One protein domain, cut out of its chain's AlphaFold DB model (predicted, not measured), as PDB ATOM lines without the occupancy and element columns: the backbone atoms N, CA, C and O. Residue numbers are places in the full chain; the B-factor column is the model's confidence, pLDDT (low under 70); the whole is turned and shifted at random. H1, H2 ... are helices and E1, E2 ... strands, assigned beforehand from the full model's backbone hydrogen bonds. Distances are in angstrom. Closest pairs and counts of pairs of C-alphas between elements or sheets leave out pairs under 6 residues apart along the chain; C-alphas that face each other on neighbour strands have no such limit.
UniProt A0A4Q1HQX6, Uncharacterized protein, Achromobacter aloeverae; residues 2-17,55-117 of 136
ATOM      1  N   SER A   2     -24.057 -20.870 -17.570       56.34
ATOM      2  CA  SER A   2     -25.403 -20.351 -17.839       56.34
ATOM      3  C   SER A   2     -25.959 -19.692 -16.578       56.34
ATOM      4  O   SER A   2     -26.019 -20.333 -15.531       56.34
ATOM      5  N   GLN A   3     -26.350 -18.425 -16.678       65.31
ATOM      6  CA  GLN A   3     -27.027 -17.710 -15.600       65.31
ATOM      7  C   GLN A   3     -28.357 -18.410 -15.286       65.31
ATOM      8  O   GLN A   3     -29.176 -18.617 -16.181       65.31
ATOM      9  N   VAL A   4     -28.553 -18.798 -14.025       66.38
ATOM     10  CA  VAL A   4     -29.831 -19.331 -13.539       66.38
ATOM     11  C   VAL A   4     -30.721 -18.146 -13.180       66.38
ATOM     12  O   VAL A   4     -30.317 -17.282 -12.402       66.38
ATOM     13  N   VAL A   5     -31.919 -18.093 -13.760       70.44
ATOM     14  CA  VAL A   5     -32.942 -17.101 -13.421       70.44
ATOM     15  C   VAL A   5     -33.934 -17.772 -12.477       70.44
ATOM     16  O   VAL A   5     -34.544 -18.774 -12.835       70.44
ATOM     17  N   LEU A   6     -34.067 -17.241 -11.262       65.88
ATOM     18  CA  LEU A   6     -35.079 -17.673 -10.298       65.88
ATOM     19  C   LEU A   6     -36.264 -16.719 -10.356       65.88
ATOM     20  O   LEU A   6     -36.073 -15.502 -10.420       65.88
ATOM     21  N   ARG A   7     -37.485 -17.254 -10.299       68.94
ATOM     22  CA  ARG A   7     -38.706 -16.440 -10.278       68.94
ATOM     23  C   ARG A   7     -39.719 -16.940  -9.291       68.94
ATOM     24  O   ARG A   7     -39.863 -18.152  -9.222       68.94
ATOM     25  N   PRO A   8     -40.456 -16.052  -8.610       71.56
ATOM     26  CA  PRO A   8     -41.597 -16.468  -7.814       71.56
ATOM     27  C   PRO A   8     -42.542 -17.334  -8.649       71.56
ATOM     28  O   PRO A   8     -42.804 -17.028  -9.817       71.56
ATOM     29  N   MET A   9     -43.041 -18.415  -8.062       75.56
ATOM     30  CA  MET A   9     -44.029 -19.270  -8.716       75.56
ATOM     31  C   MET A   9     -45.286 -18.463  -9.089       75.56
ATOM     32  O   MET A   9     -45.706 -17.567  -8.359       75.56
ATOM     33  N   GLN A  10     -45.824 -18.728 -10.284       75.94
ATOM     34  CA  GLN A  10     -46.924 -17.976 -10.897       75.94
ATOM     35  C   GLN A  10     -48.219 -18.790 -10.838       75.94
ATOM     36  O   GLN A  10     -48.545 -19.492 -11.794       75.94
ATOM     37  N   TRP A  11     -48.969 -18.698  -9.735       80.25
ATOM     38  CA  TRP A  11     -50.187 -19.499  -9.522       80.25
ATOM     39  C   TRP A  11     -51.265 -19.297 -10.596       80.25
ATOM     40  O   TRP A  11     -52.000 -20.228 -10.907       80.25
ATOM     41  N   ALA A  12     -51.311 -18.135 -11.251       78.06
ATOM     42  CA  ALA A  12     -52.239 -17.893 -12.357       78.06
ATOM     43  C   ALA A  12     -51.982 -18.783 -13.596       78.06
ATOM     44  O   ALA A  12     -52.865 -18.933 -14.437       78.06
ATOM     45  N   ARG A  13     -50.780 -19.365 -13.743       79.00
ATOM     46  CA  ARG A  13     -50.333 -20.057 -14.971       79.00
ATOM     47  C   ARG A  13     -50.102 -21.559 -14.813       79.00
ATOM     48  O   ARG A  13     -49.664 -22.201 -15.764       79.00
ATOM     49  N   ILE A  14     -50.343 -22.104 -13.628       83.31
ATOM     50  CA  ILE A  14     -50.111 -23.519 -13.316       83.31
ATOM     51  C   ILE A  14     -51.429 -24.298 -13.338       83.31
ATOM     52  O   ILE A  14     -52.509 -23.708 -13.263       83.31
ATOM     53  N   GLN A  15     -51.334 -25.619 -13.484       86.06
ATOM     54  CA  GLN A  15     -52.501 -26.501 -13.533       86.06
ATOM     55  C   GLN A  15     -53.194 -26.576 -12.174       86.06
ATOM     56  O   GLN A  15     -52.541 -26.461 -11.133       86.06
ATOM     57  N   ASP A  16     -54.512 -26.767 -12.196       89.75
ATOM     58  CA  ASP A  16     -55.240 -27.161 -10.996       89.75
ATOM     59  C   ASP A  16     -54.779 -28.553 -10.548       89.75
ATOM     60  O   ASP A  16     -54.490 -29.412 -11.383       89.75
ATOM     61  N   LEU A  17     -54.698 -28.778  -9.237       88.81
ATOM     62  CA  LEU A  17     -54.283 -30.057  -8.670       88.81
ATOM     63  C   LEU A  17     -55.134 -31.223  -9.177       88.81
ATOM     64  O   LEU A  17     -54.609 -32.320  -9.351       88.81
ATOM     65  N   HIS A  55     -55.037 -24.608  -6.453       89.06
ATOM     66  CA  HIS A  55     -56.330 -25.123  -5.980       89.06
ATOM     67  C   HIS A  55     -57.525 -24.282  -6.449       89.06
ATOM     68  O   HIS A  55     -58.671 -24.615  -6.164       89.06
ATOM     69  N   PHE A  56     -57.246 -23.128  -7.053       90.31
ATOM     70  CA  PHE A  56     -58.225 -22.182  -7.566       90.31
ATOM     71  C   PHE A  56     -57.529 -21.212  -8.523       90.31
ATOM     72  O   PHE A  56     -56.304 -21.050  -8.491       90.31
ATOM     73  N   ASP A  57     -58.318 -20.564  -9.377       89.00
ATOM     74  CA  ASP A  57     -57.825 -19.529 -10.279       89.00
ATOM     75  C   ASP A  57     -57.459 -18.249  -9.528       89.00
ATOM     76  O   ASP A  57     -58.132 -17.846  -8.583       89.00
ATOM     77  N   MET A  58     -56.395 -17.594  -9.990       88.12
ATOM     78  CA  MET A  58     -55.952 -16.301  -9.482       88.12
ATOM     79  C   MET A  58     -56.020 -15.237 -10.571       88.12
ATOM     80  O   MET A  58     -55.665 -15.492 -11.725       88.12
ATOM     81  N   GLY A  59     -56.420 -14.033 -10.175       86.62
ATOM     82  CA  GLY A  59     -56.345 -12.837 -10.998       86.62
ATOM     83  C   GLY A  59     -54.905 -12.457 -11.353       86.62
ATOM     84  O   GLY A  59     -53.946 -12.795 -10.659       86.62
ATOM     85  N   ALA A  60     -54.745 -11.718 -12.451       85.56
ATOM     86  CA  ALA A  60     -53.434 -11.263 -12.930       85.56
ATOM     87  C   ALA A  60     -52.767 -10.221 -12.008       85.56
ATOM     88  O   ALA A  60     -51.571  -9.962 -12.120       85.56
ATOM     89  N   ASP A  61     -53.544  -9.609 -11.122       87.69
ATOM     90  CA  ASP A  61     -53.159  -8.592 -10.146       87.69
ATOM     91  C   ASP A  61     -53.299  -9.098  -8.699       87.69
ATOM     92  O   ASP A  61     -53.337  -8.314  -7.745       87.69
ATOM     93  N   GLU A  62     -53.350 -10.420  -8.543       88.00
ATOM     94  CA  GLU A  62     -53.429 -11.120  -7.272       88.00
ATOM     95  C   GLU A  62     -52.140 -11.891  -6.980       88.00
ATOM     96  O   GLU A  62     -51.411 -12.341  -7.865       88.00
ATOM     97  N   VAL A  63     -51.875 -12.058  -5.692       87.06
ATOM     98  CA  VAL A  63     -50.747 -12.800  -5.142       87.06
ATOM     99  C   VAL A  63     -51.254 -13.740  -4.063       87.06
ATOM    100  O   VAL A  63     -52.112 -13.364  -3.269       87.06
ATOM    101  N   LEU A  64     -50.674 -14.935  -3.980       88.81
ATOM    102  CA  LEU A  64     -50.872 -15.798  -2.823       88.81
ATOM    103  C   LEU A  64     -49.825 -15.452  -1.758       88.81
ATOM    104  O   LEU A  64     -48.627 -15.550  -2.016       88.81
ATOM    105  N   VAL A  65     -50.261 -15.010  -0.582       87.38
ATOM    106  CA  VAL A  65     -49.371 -14.645   0.526       87.38
ATOM    107  C   VAL A  65     -49.483 -15.686   1.628       87.38
ATOM    108  O   VAL A  65     -50.587 -16.025   2.056       87.38
ATOM    109  N   GLU A  66     -48.339 -16.196   2.078       88.12
ATOM    110  CA  GLU A  66     -48.256 -17.077   3.245       88.12
ATOM    111  C   GLU A  66     -48.253 -16.252   4.536       88.12
ATOM    112  O   GLU A  66     -47.487 -15.292   4.666       88.12
ATOM    113  N   TYR A  67     -49.068 -16.672   5.501       86.56
ATOM    114  CA  TYR A  67     -49.128 -16.143   6.858       86.56
ATOM    115  C   TYR A  67     -48.870 -17.260   7.860       86.56
ATOM    116  O   TYR A  67     -49.222 -18.418   7.629       86.56
ATOM    117  N   SER A  68     -48.277 -16.901   8.994       87.44
ATOM    118  CA  SER A  68     -48.036 -17.816  10.104       87.44
ATOM    119  C   SER A  68     -48.324 -17.133  11.435       87.44
ATOM    120  O   SER A  68     -47.871 -16.012  11.680       87.44
ATOM    121  N   ASP A  69     -49.024 -17.834  12.321       84.88
ATOM    122  CA  ASP A  69     -49.242 -17.433  13.709       84.88
ATOM    123  C   ASP A  69     -48.736 -18.546  14.636       84.88
ATOM    124  O   ASP A  69     -49.286 -19.645  14.722       84.88
ATOM    125  N   ALA A  70     -47.640 -18.262  15.342       86.56
ATOM    126  CA  ALA A  70     -47.024 -19.218  16.257       86.56
ATOM    127  C   ALA A  70     -47.847 -19.444  17.540       86.56
ATOM    128  O   ALA A  70     -47.704 -20.493  18.170       86.56
ATOM    129  N   GLY A  71     -48.681 -18.476  17.932       87.88
ATOM    130  CA  GLY A  71     -49.550 -18.559  19.101       87.88
ATOM    131  C   GLY A  71     -50.723 -19.505  18.869       87.88
ATOM    132  O   GLY A  71     -51.000 -20.348  19.722       87.88
ATOM    133  N   THR A  72     -51.360 -19.421  17.699       92.00
ATOM    134  CA  THR A  72     -52.440 -20.345  17.303       92.00
ATOM    135  C   THR A  72     -51.928 -21.614  16.618       92.00
ATOM    136  O   THR A  72     -52.674 -22.584  16.496       92.00
ATOM    137  N   ARG A  73     -50.636 -21.660  16.259       89.31
ATOM    138  CA  ARG A  73     -49.990 -22.747  15.498       89.31
ATOM    139  C   ARG A  73     -50.637 -22.950  14.128       89.31
ATOM    140  O   ARG A  73     -50.800 -24.083  13.673       89.31
ATOM    141  N   GLU A  74     -50.982 -21.847  13.485       87.25
ATOM    142  CA  GLU A  74     -51.615 -21.833  12.175       87.25
ATOM    143  C   GLU A  74     -50.632 -21.344  11.120       87.25
ATOM    144  O   GLU A  74     -49.854 -20.414  11.334       87.25
ATOM    145  N   GLN A  75     -50.707 -21.974   9.956       87.81
ATOM    146  CA  GLN A  75     -50.090 -21.497   8.734       87.81
ATOM    147  C   GLN A  75     -51.155 -21.577   7.654       87.81
ATOM    148  O   GLN A  75     -51.815 -22.606   7.494       87.81
ATOM    149  N   TYR A  76     -51.360 -20.472   6.955       86.31
ATOM    150  CA  TYR A  76     -52.400 -20.372   5.949       86.31
ATOM    151  C   TYR A  76     -51.972 -19.429   4.837       86.31
ATOM    152  O   TYR A  76     -51.103 -18.574   5.003       86.31
ATOM    153  N   PHE A  77     -52.619 -19.587   3.692       89.31
ATOM    154  CA  PHE A  77     -52.421 -18.719   2.549       89.31
ATOM    155  C   PHE A  77     -53.661 -17.871   2.338       89.31
ATOM    156  O   PHE A  77     -54.786 -18.342   2.513       89.31
ATOM    157  N   LYS A  78     -53.456 -16.623   1.936       90.94
ATOM    158  CA  LYS A  78     -54.541 -15.723   1.563       90.94
ATOM    159  C   LYS A  78     -54.182 -14.998   0.276       90.94
ATOM    160  O   LYS A  78     -53.026 -14.636   0.064       90.94
ATOM    161  N   VAL A  79     -55.182 -14.806  -0.578       91.69
ATOM    162  CA  VAL A  79     -55.044 -13.959  -1.759       91.69
ATOM    163  C   VAL A  79     -54.986 -12.502  -1.313       91.69
ATOM    164  O   VAL A  79     -55.860 -12.028  -0.585       91.69
ATOM    165  N   GLU A  80     -53.955 -11.799  -1.756       90.75
ATOM    166  CA  GLU A  80     -53.787 -10.363  -1.573       90.75
ATOM    167  C   GLU A  80     -53.643  -9.683  -2.937       90.75
ATOM    168  O   GLU A  80     -53.354 -10.313  -3.956       90.75
ATOM    169  N   ARG A  81     -53.833  -8.364  -2.963       90.88
ATOM    170  CA  ARG A  81     -53.552  -7.560  -4.155       90.88
ATOM    171  C   ARG A  81     -52.047  -7.439  -4.350       90.88
ATOM    172  O   ARG A  81     -51.318  -7.164  -3.393       90.88
ATOM    173  N   ALA A  82     -51.591  -7.593  -5.588       86.75
ATOM    174  CA  ALA A  82     -50.179  -7.515  -5.958       86.75
ATOM    175  C   ALA A  82     -49.521  -6.180  -5.565       86.75
ATOM    176  O   ALA A  82     -48.325  -6.120  -5.289       86.75
ATOM    177  N   ASP A  83     -50.304  -5.102  -5.536       88.25
ATOM    178  CA  ASP A  83     -49.865  -3.756  -5.186       88.25
ATOM    179  C   ASP A  83     -50.060  -3.397  -3.704       88.25
ATOM    180  O   ASP A  83     -49.707  -2.282  -3.312       88.25
ATOM    181  N   SER A  84     -50.568  -4.322  -2.882       86.81
ATOM    182  CA  SER A  84     -50.710  -4.120  -1.439       86.81
ATOM    183  C   SER A  84     -49.352  -3.945  -0.749       86.81
ATOM    184  O   SER A  84     -48.328  -4.468  -1.193       86.81
ATOM    185  N   GLU A  85     -49.340  -3.223   0.373       86.12
ATOM    186  CA  GLU A  85     -48.147  -3.066   1.216       86.12
ATOM    187  C   GLU A  85     -47.603  -4.430   1.655       86.12
ATOM    188  O   GLU A  85     -46.425  -4.718   1.445       86.12
ATOM    189  N   THR A  86     -48.488  -5.319   2.118       85.06
ATOM    190  CA  THR A  86     -48.130  -6.687   2.502       85.06
ATOM    191  C   THR A  86     -47.407  -7.428   1.380       85.06
ATOM    192  O   THR A  86     -46.352  -8.004   1.619       85.06
ATOM    193  N   ALA A  87     -47.937  -7.395   0.152       84.38
ATOM    194  CA  ALA A  87     -47.325  -8.072  -0.990       84.38
ATOM    195  C   ALA A  87     -45.943  -7.504  -1.350       84.38
ATOM    196  O   ALA A  87     -45.054  -8.254  -1.751       84.38
ATOM    197  N   ARG A  88     -45.750  -6.188  -1.204       81.12
ATOM    198  CA  ARG A  88     -44.482  -5.510  -1.524       81.12
ATOM    199  C   ARG A  88     -43.382  -5.781  -0.505       81.12
ATOM    200  O   ARG A  88     -42.216  -5.844  -0.886       81.12
ATOM    201  N   GLU A  89     -43.729  -5.921   0.770       82.12
ATOM    202  CA  GLU A  89     -42.755  -6.173   1.844       82.12
ATOM    203  C   GLU A  89     -42.372  -7.650   1.978       82.12
ATOM    204  O   GLU A  89     -41.375  -8.004   2.617       82.12
ATOM    205  N   ALA A  90     -43.169  -8.519   1.371       80.69
ATOM    206  CA  ALA A  90     -43.092  -9.940   1.571       80.69
ATOM    207  C   ALA A  90     -41.940 -10.611   0.790       80.69
ATOM    208  O   ALA A  90     -41.592 -10.233  -0.331       80.69
ATOM    209  N   GLN A  91     -41.327 -11.642   1.384       77.12
ATOM    210  CA  GLN A  91     -40.195 -12.358   0.783       77.12
ATOM    211  C   GLN A  91     -40.678 -13.553  -0.054       77.12
ATOM    212  O   GLN A  91     -41.404 -14.387   0.485       77.12
ATOM    213  N   PRO A  92     -40.243 -13.717  -1.320       80.31
ATOM    214  CA  PRO A  92     -40.542 -14.928  -2.078       80.31
ATOM    215  C   PRO A  92     -39.938 -16.168  -1.414       80.31
ATOM    216  O   PRO A  92     -38.773 -16.139  -1.012       80.31
ATOM    217  N   THR A  93     -40.708 -17.250  -1.326       78.12
ATOM    218  CA  THR A  93     -40.281 -18.530  -0.722       78.12
ATOM    219  C   THR A  93     -40.408 -19.722  -1.667       78.12
ATOM    220  O   THR A  93     -39.811 -20.769  -1.412       78.12
ATOM    221  N   THR A  94     -41.098 -19.545  -2.795       82.31
ATOM    222  CA  THR A  94     -41.284 -20.576  -3.820       82.31
ATOM    223  C   THR A  94     -40.884 -20.026  -5.176       82.31
ATOM    224  O   THR A  94     -41.411 -19.000  -5.614       82.31
ATOM    225  N   TRP A  95     -39.966 -20.720  -5.853       81.19
ATOM    226  CA  TRP A  95     -39.455 -20.302  -7.153       81.19
ATOM    227  C   TRP A  95     -39.591 -21.380  -8.221       81.19
ATOM    228  O   TRP A  95     -39.393 -22.562  -7.951       81.19
ATOM    229  N   MET A  96     -39.836 -20.941  -9.451       79.06
ATOM    230  CA  MET A  96     -39.731 -21.750 -10.659       79.06
ATOM    231  C   MET A  96     -38.348 -21.563 -11.290       79.06
ATOM    232  O   MET A  96     -37.801 -20.454 -11.313       79.06
ATOM    233  N   LEU A  97     -37.792 -22.657 -11.809       74.38
ATOM    234  CA  LEU A  97     -36.516 -22.692 -12.524       74.38
ATOM    235  C   LEU A  97     -36.792 -22.593 -14.036       74.38
ATOM    236  O   LEU A  97     -36.805 -23.610 -14.721       74.38
ATOM    237  N   ASP A  98     -37.073 -21.390 -14.549       65.69
ATOM    238  CA  ASP A  98     -37.516 -21.181 -15.943       65.69
ATOM    239  C   ASP A  98     -36.672 -20.138 -16.716       65.69
ATOM    240  O   ASP A  98     -35.984 -19.300 -16.123       65.69
ATOM    241  N   LYS A  99     -36.740 -20.165 -18.057       53.97
ATOM    242  CA  LYS A  99     -36.246 -19.130 -18.982       53.97
ATOM    243  C   LYS A  99     -37.425 -18.318 -19.580       53.97
ATOM    244  O   LYS A  99     -38.138 -18.831 -20.426       53.97
ATOM    245  N   LEU A 100     -37.470 -17.012 -19.252       42.34
ATOM    246  CA  LEU A 100     -38.150 -15.843 -19.890       42.34
ATOM    247  C   LEU A 100     -39.442 -15.200 -19.308       42.34
ATOM    248  O   LEU A 100     -40.434 -15.830 -18.984       42.34
ATOM    249  N   GLU A 101     -39.322 -13.857 -19.207       40.84
ATOM    250  CA  GLU A 101     -40.151 -12.665 -18.824       40.84
ATOM    251  C   GLU A 101     -40.874 -12.449 -17.452       40.84
ATOM    252  O   GLU A 101     -41.693 -13.267 -17.045       40.84
ATOM    253  N   PRO A 102     -40.547 -11.358 -16.711       36.88
ATOM    254  CA  PRO A 102     -40.825 -11.204 -15.278       36.88
ATOM    255  C   PRO A 102     -42.278 -10.840 -14.962       36.88
ATOM    256  O   PRO A 102     -42.741  -9.782 -15.369       36.88
ATOM    257  N   ILE A 103     -42.936 -11.652 -14.135       41.53
ATOM    258  CA  ILE A 103     -44.113 -11.295 -13.327       41.53
ATOM    259  C   ILE A 103     -43.963 -12.085 -12.007       41.53
ATOM    260  O   ILE A 103     -43.427 -13.193 -12.030       41.53
ATOM    261  N   ALA A 104     -44.286 -11.493 -10.855       38.16
ATOM    262  CA  ALA A 104     -44.306 -12.153  -9.537       38.16
ATOM    263  C   ALA A 104     -45.770 -12.614  -9.247       38.16
ATOM    264  O   ALA A 104     -46.658 -12.245  -9.992       38.16
ATOM    265  N   ILE A 105     -46.167 -13.397  -8.239       51.59
ATOM    266  CA  ILE A 105     -45.824 -13.253  -6.828       51.59
ATOM    267  C   ILE A 105     -46.419 -14.454  -6.022       51.59
ATOM    268  O   ILE A 105     -47.610 -14.744  -6.117       51.59
ATOM    269  N   CYS A 106     -45.606 -15.097  -5.175       51.38
ATOM    270  CA  CYS A 106     -46.015 -15.640  -3.869       51.38
ATOM    271  C   CYS A 106     -44.900 -15.323  -2.890       51.38
ATOM    272  O   CYS A 106     -43.718 -15.511  -3.205       51.38
ATOM    273  N   VAL A 107     -45.279 -14.739  -1.767       60.50
ATOM    274  CA  VAL A 107     -44.388 -14.010  -0.872       60.50
ATOM    275  C   VAL A 107     -44.920 -14.131   0.554       60.50
ATOM    276  O   VAL A 107     -46.127 -14.209   0.748       60.50
ATOM    277  N   CYS A 108     -44.050 -14.164   1.560       58.47
ATOM    278  CA  CYS A 108     -44.470 -14.227   2.962       58.47
ATOM    279  C   CYS A 108     -44.441 -12.849   3.634       58.47
ATOM    280  O   CYS A 108     -43.437 -12.141   3.518       58.47
ATOM    281  N   ALA A 109     -45.523 -12.475   4.322       57.97
ATOM    282  CA  ALA A 109     -45.712 -11.155   4.927       57.97
ATOM    283  C   ALA A 109     -44.589 -10.765   5.917       57.97
ATOM    284  O   ALA A 109     -44.219 -11.524   6.817       57.97
ATOM    285  N   ARG A 110     -44.068  -9.537   5.786       52.84
ATOM    286  CA  ARG A 110     -43.000  -8.970   6.632       52.84
ATOM    287  C   ARG A 110     -43.429  -7.609   7.205       52.84
ATOM    288  O   ARG A 110     -44.282  -6.965   6.621       52.84
ATOM    289  N   ARG A 111     -42.853  -7.198   8.343       54.28
ATOM    290  CA  ARG A 111     -42.937  -5.855   8.957       54.28
ATOM    291  C   ARG A 111     -41.530  -5.292   9.248       54.28
ATOM    292  O   ARG A 111     -40.557  -6.061   9.210       54.28
ATOM    293  N   PRO A 112     -41.379  -3.992   9.590       47.16
ATOM    294  CA  PRO A 112     -40.081  -3.387   9.932       47.16
ATOM    295  C   PRO A 112     -39.321  -4.099  11.065       47.16
ATOM    296  O   PRO A 112     -38.091  -4.103  11.077       47.16
ATOM    297  N   ASP A 113     -40.042  -4.728  11.993       51.25
ATOM    298  CA  ASP A 113     -39.532  -5.475  13.146       51.25
ATOM    299  C   ASP A 113     -39.303  -6.977  12.877       51.25
ATOM    300  O   ASP A 113     -38.682  -7.654  13.699       51.25
ATOM    301  N   GLY A 114     -39.706  -7.509  11.714       53.22
ATOM    302  CA  GLY A 114     -39.392  -8.882  11.313       53.22
ATOM    303  C   GLY A 114     -40.465  -9.597  10.488       53.22
ATOM    304  O   GLY A 114     -41.417  -9.009   9.990       53.22
ATOM    305  N   HIS A 115     -40.266 -10.904  10.315       54.22
ATOM    306  CA  HIS A 115     -41.254 -11.830   9.755       54.22
ATOM    307  C   HIS A 115     -42.384 -12.037  10.774       54.22
ATOM    308  O   HIS A 115     -42.082 -12.255  11.952       54.22
ATOM    309  N   GLN A 116     -43.655 -12.035  10.364       54.81
ATOM    310  CA  GLN A 116     -44.703 -12.591  11.229       54.81
ATOM    311  C   GLN A 116     -44.521 -14.120  11.275       54.81
ATOM    312  O   GLN A 116     -44.891 -14.813  10.340       54.81
ATOM    313  N   GLY A 117     -43.883 -14.643  12.334       49.84
ATOM    314  CA  GLY A 117     -43.736 -16.091  12.574       49.84
ATOM    315  C   GLY A 117     -42.663 -16.776  11.709       49.84
ATOM    316  O   GLY A 117     -42.857 -17.047  10.539       49.84
TER     317      GLY A 117
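What this domain is: This is residues 2 to 17 and 55 to 117 of the 136 residues of an uncharacterized protein of Achromobacter aloeverae (UniProt A0A4Q1HQX6). The domain has little regular structure: a long hairpin, E2 and E3, with short E5 beside E2, a small helix, H1, over one face, and a separate small pair of strands, E1 and E4, beyond E5. The 79 printed residues, mostly strand but under half in named elements, run E1 E2 E3 H1 E4 E5; sheet E3 E2 E5 is mixed. The whole is only just compact, close to loose, with a radius of gyration of the C-alphas of 13.5 A, and spans 41 by 29 by 22 A.

Where its parts are: E1, residues 6 to 8, begins at C-alpha (-35.079, -17.673, -10.298). E2, residues 62 to 69, is 22.3 A long and E3, 74 to 81, 21.8 A. H1 is 85 to 89, E4 95 to 97, and E5 106 to 108, ending at (-44.470, -14.227, 2.962).

How they stand to each other: E3 and E2 are antiparallel (N 67 to O 76, 2.8 A). E2 and E5 are parallel (N 66 to O 107, 3.3 A). H1, its O i to N i+4 pair within hydrogen-bond range, is on this sheet at a height of 8.7 A. E1 and E4 are antiparallel (N 96 to O 7, 2.8 A).

The domain as a whole: Residues 18 to 54 are not printed; C-alphas 17 and 55 are 6.0 A apart. Confidence is under 70 at residues 2 to 4, 6 to 7 and 98 to 117.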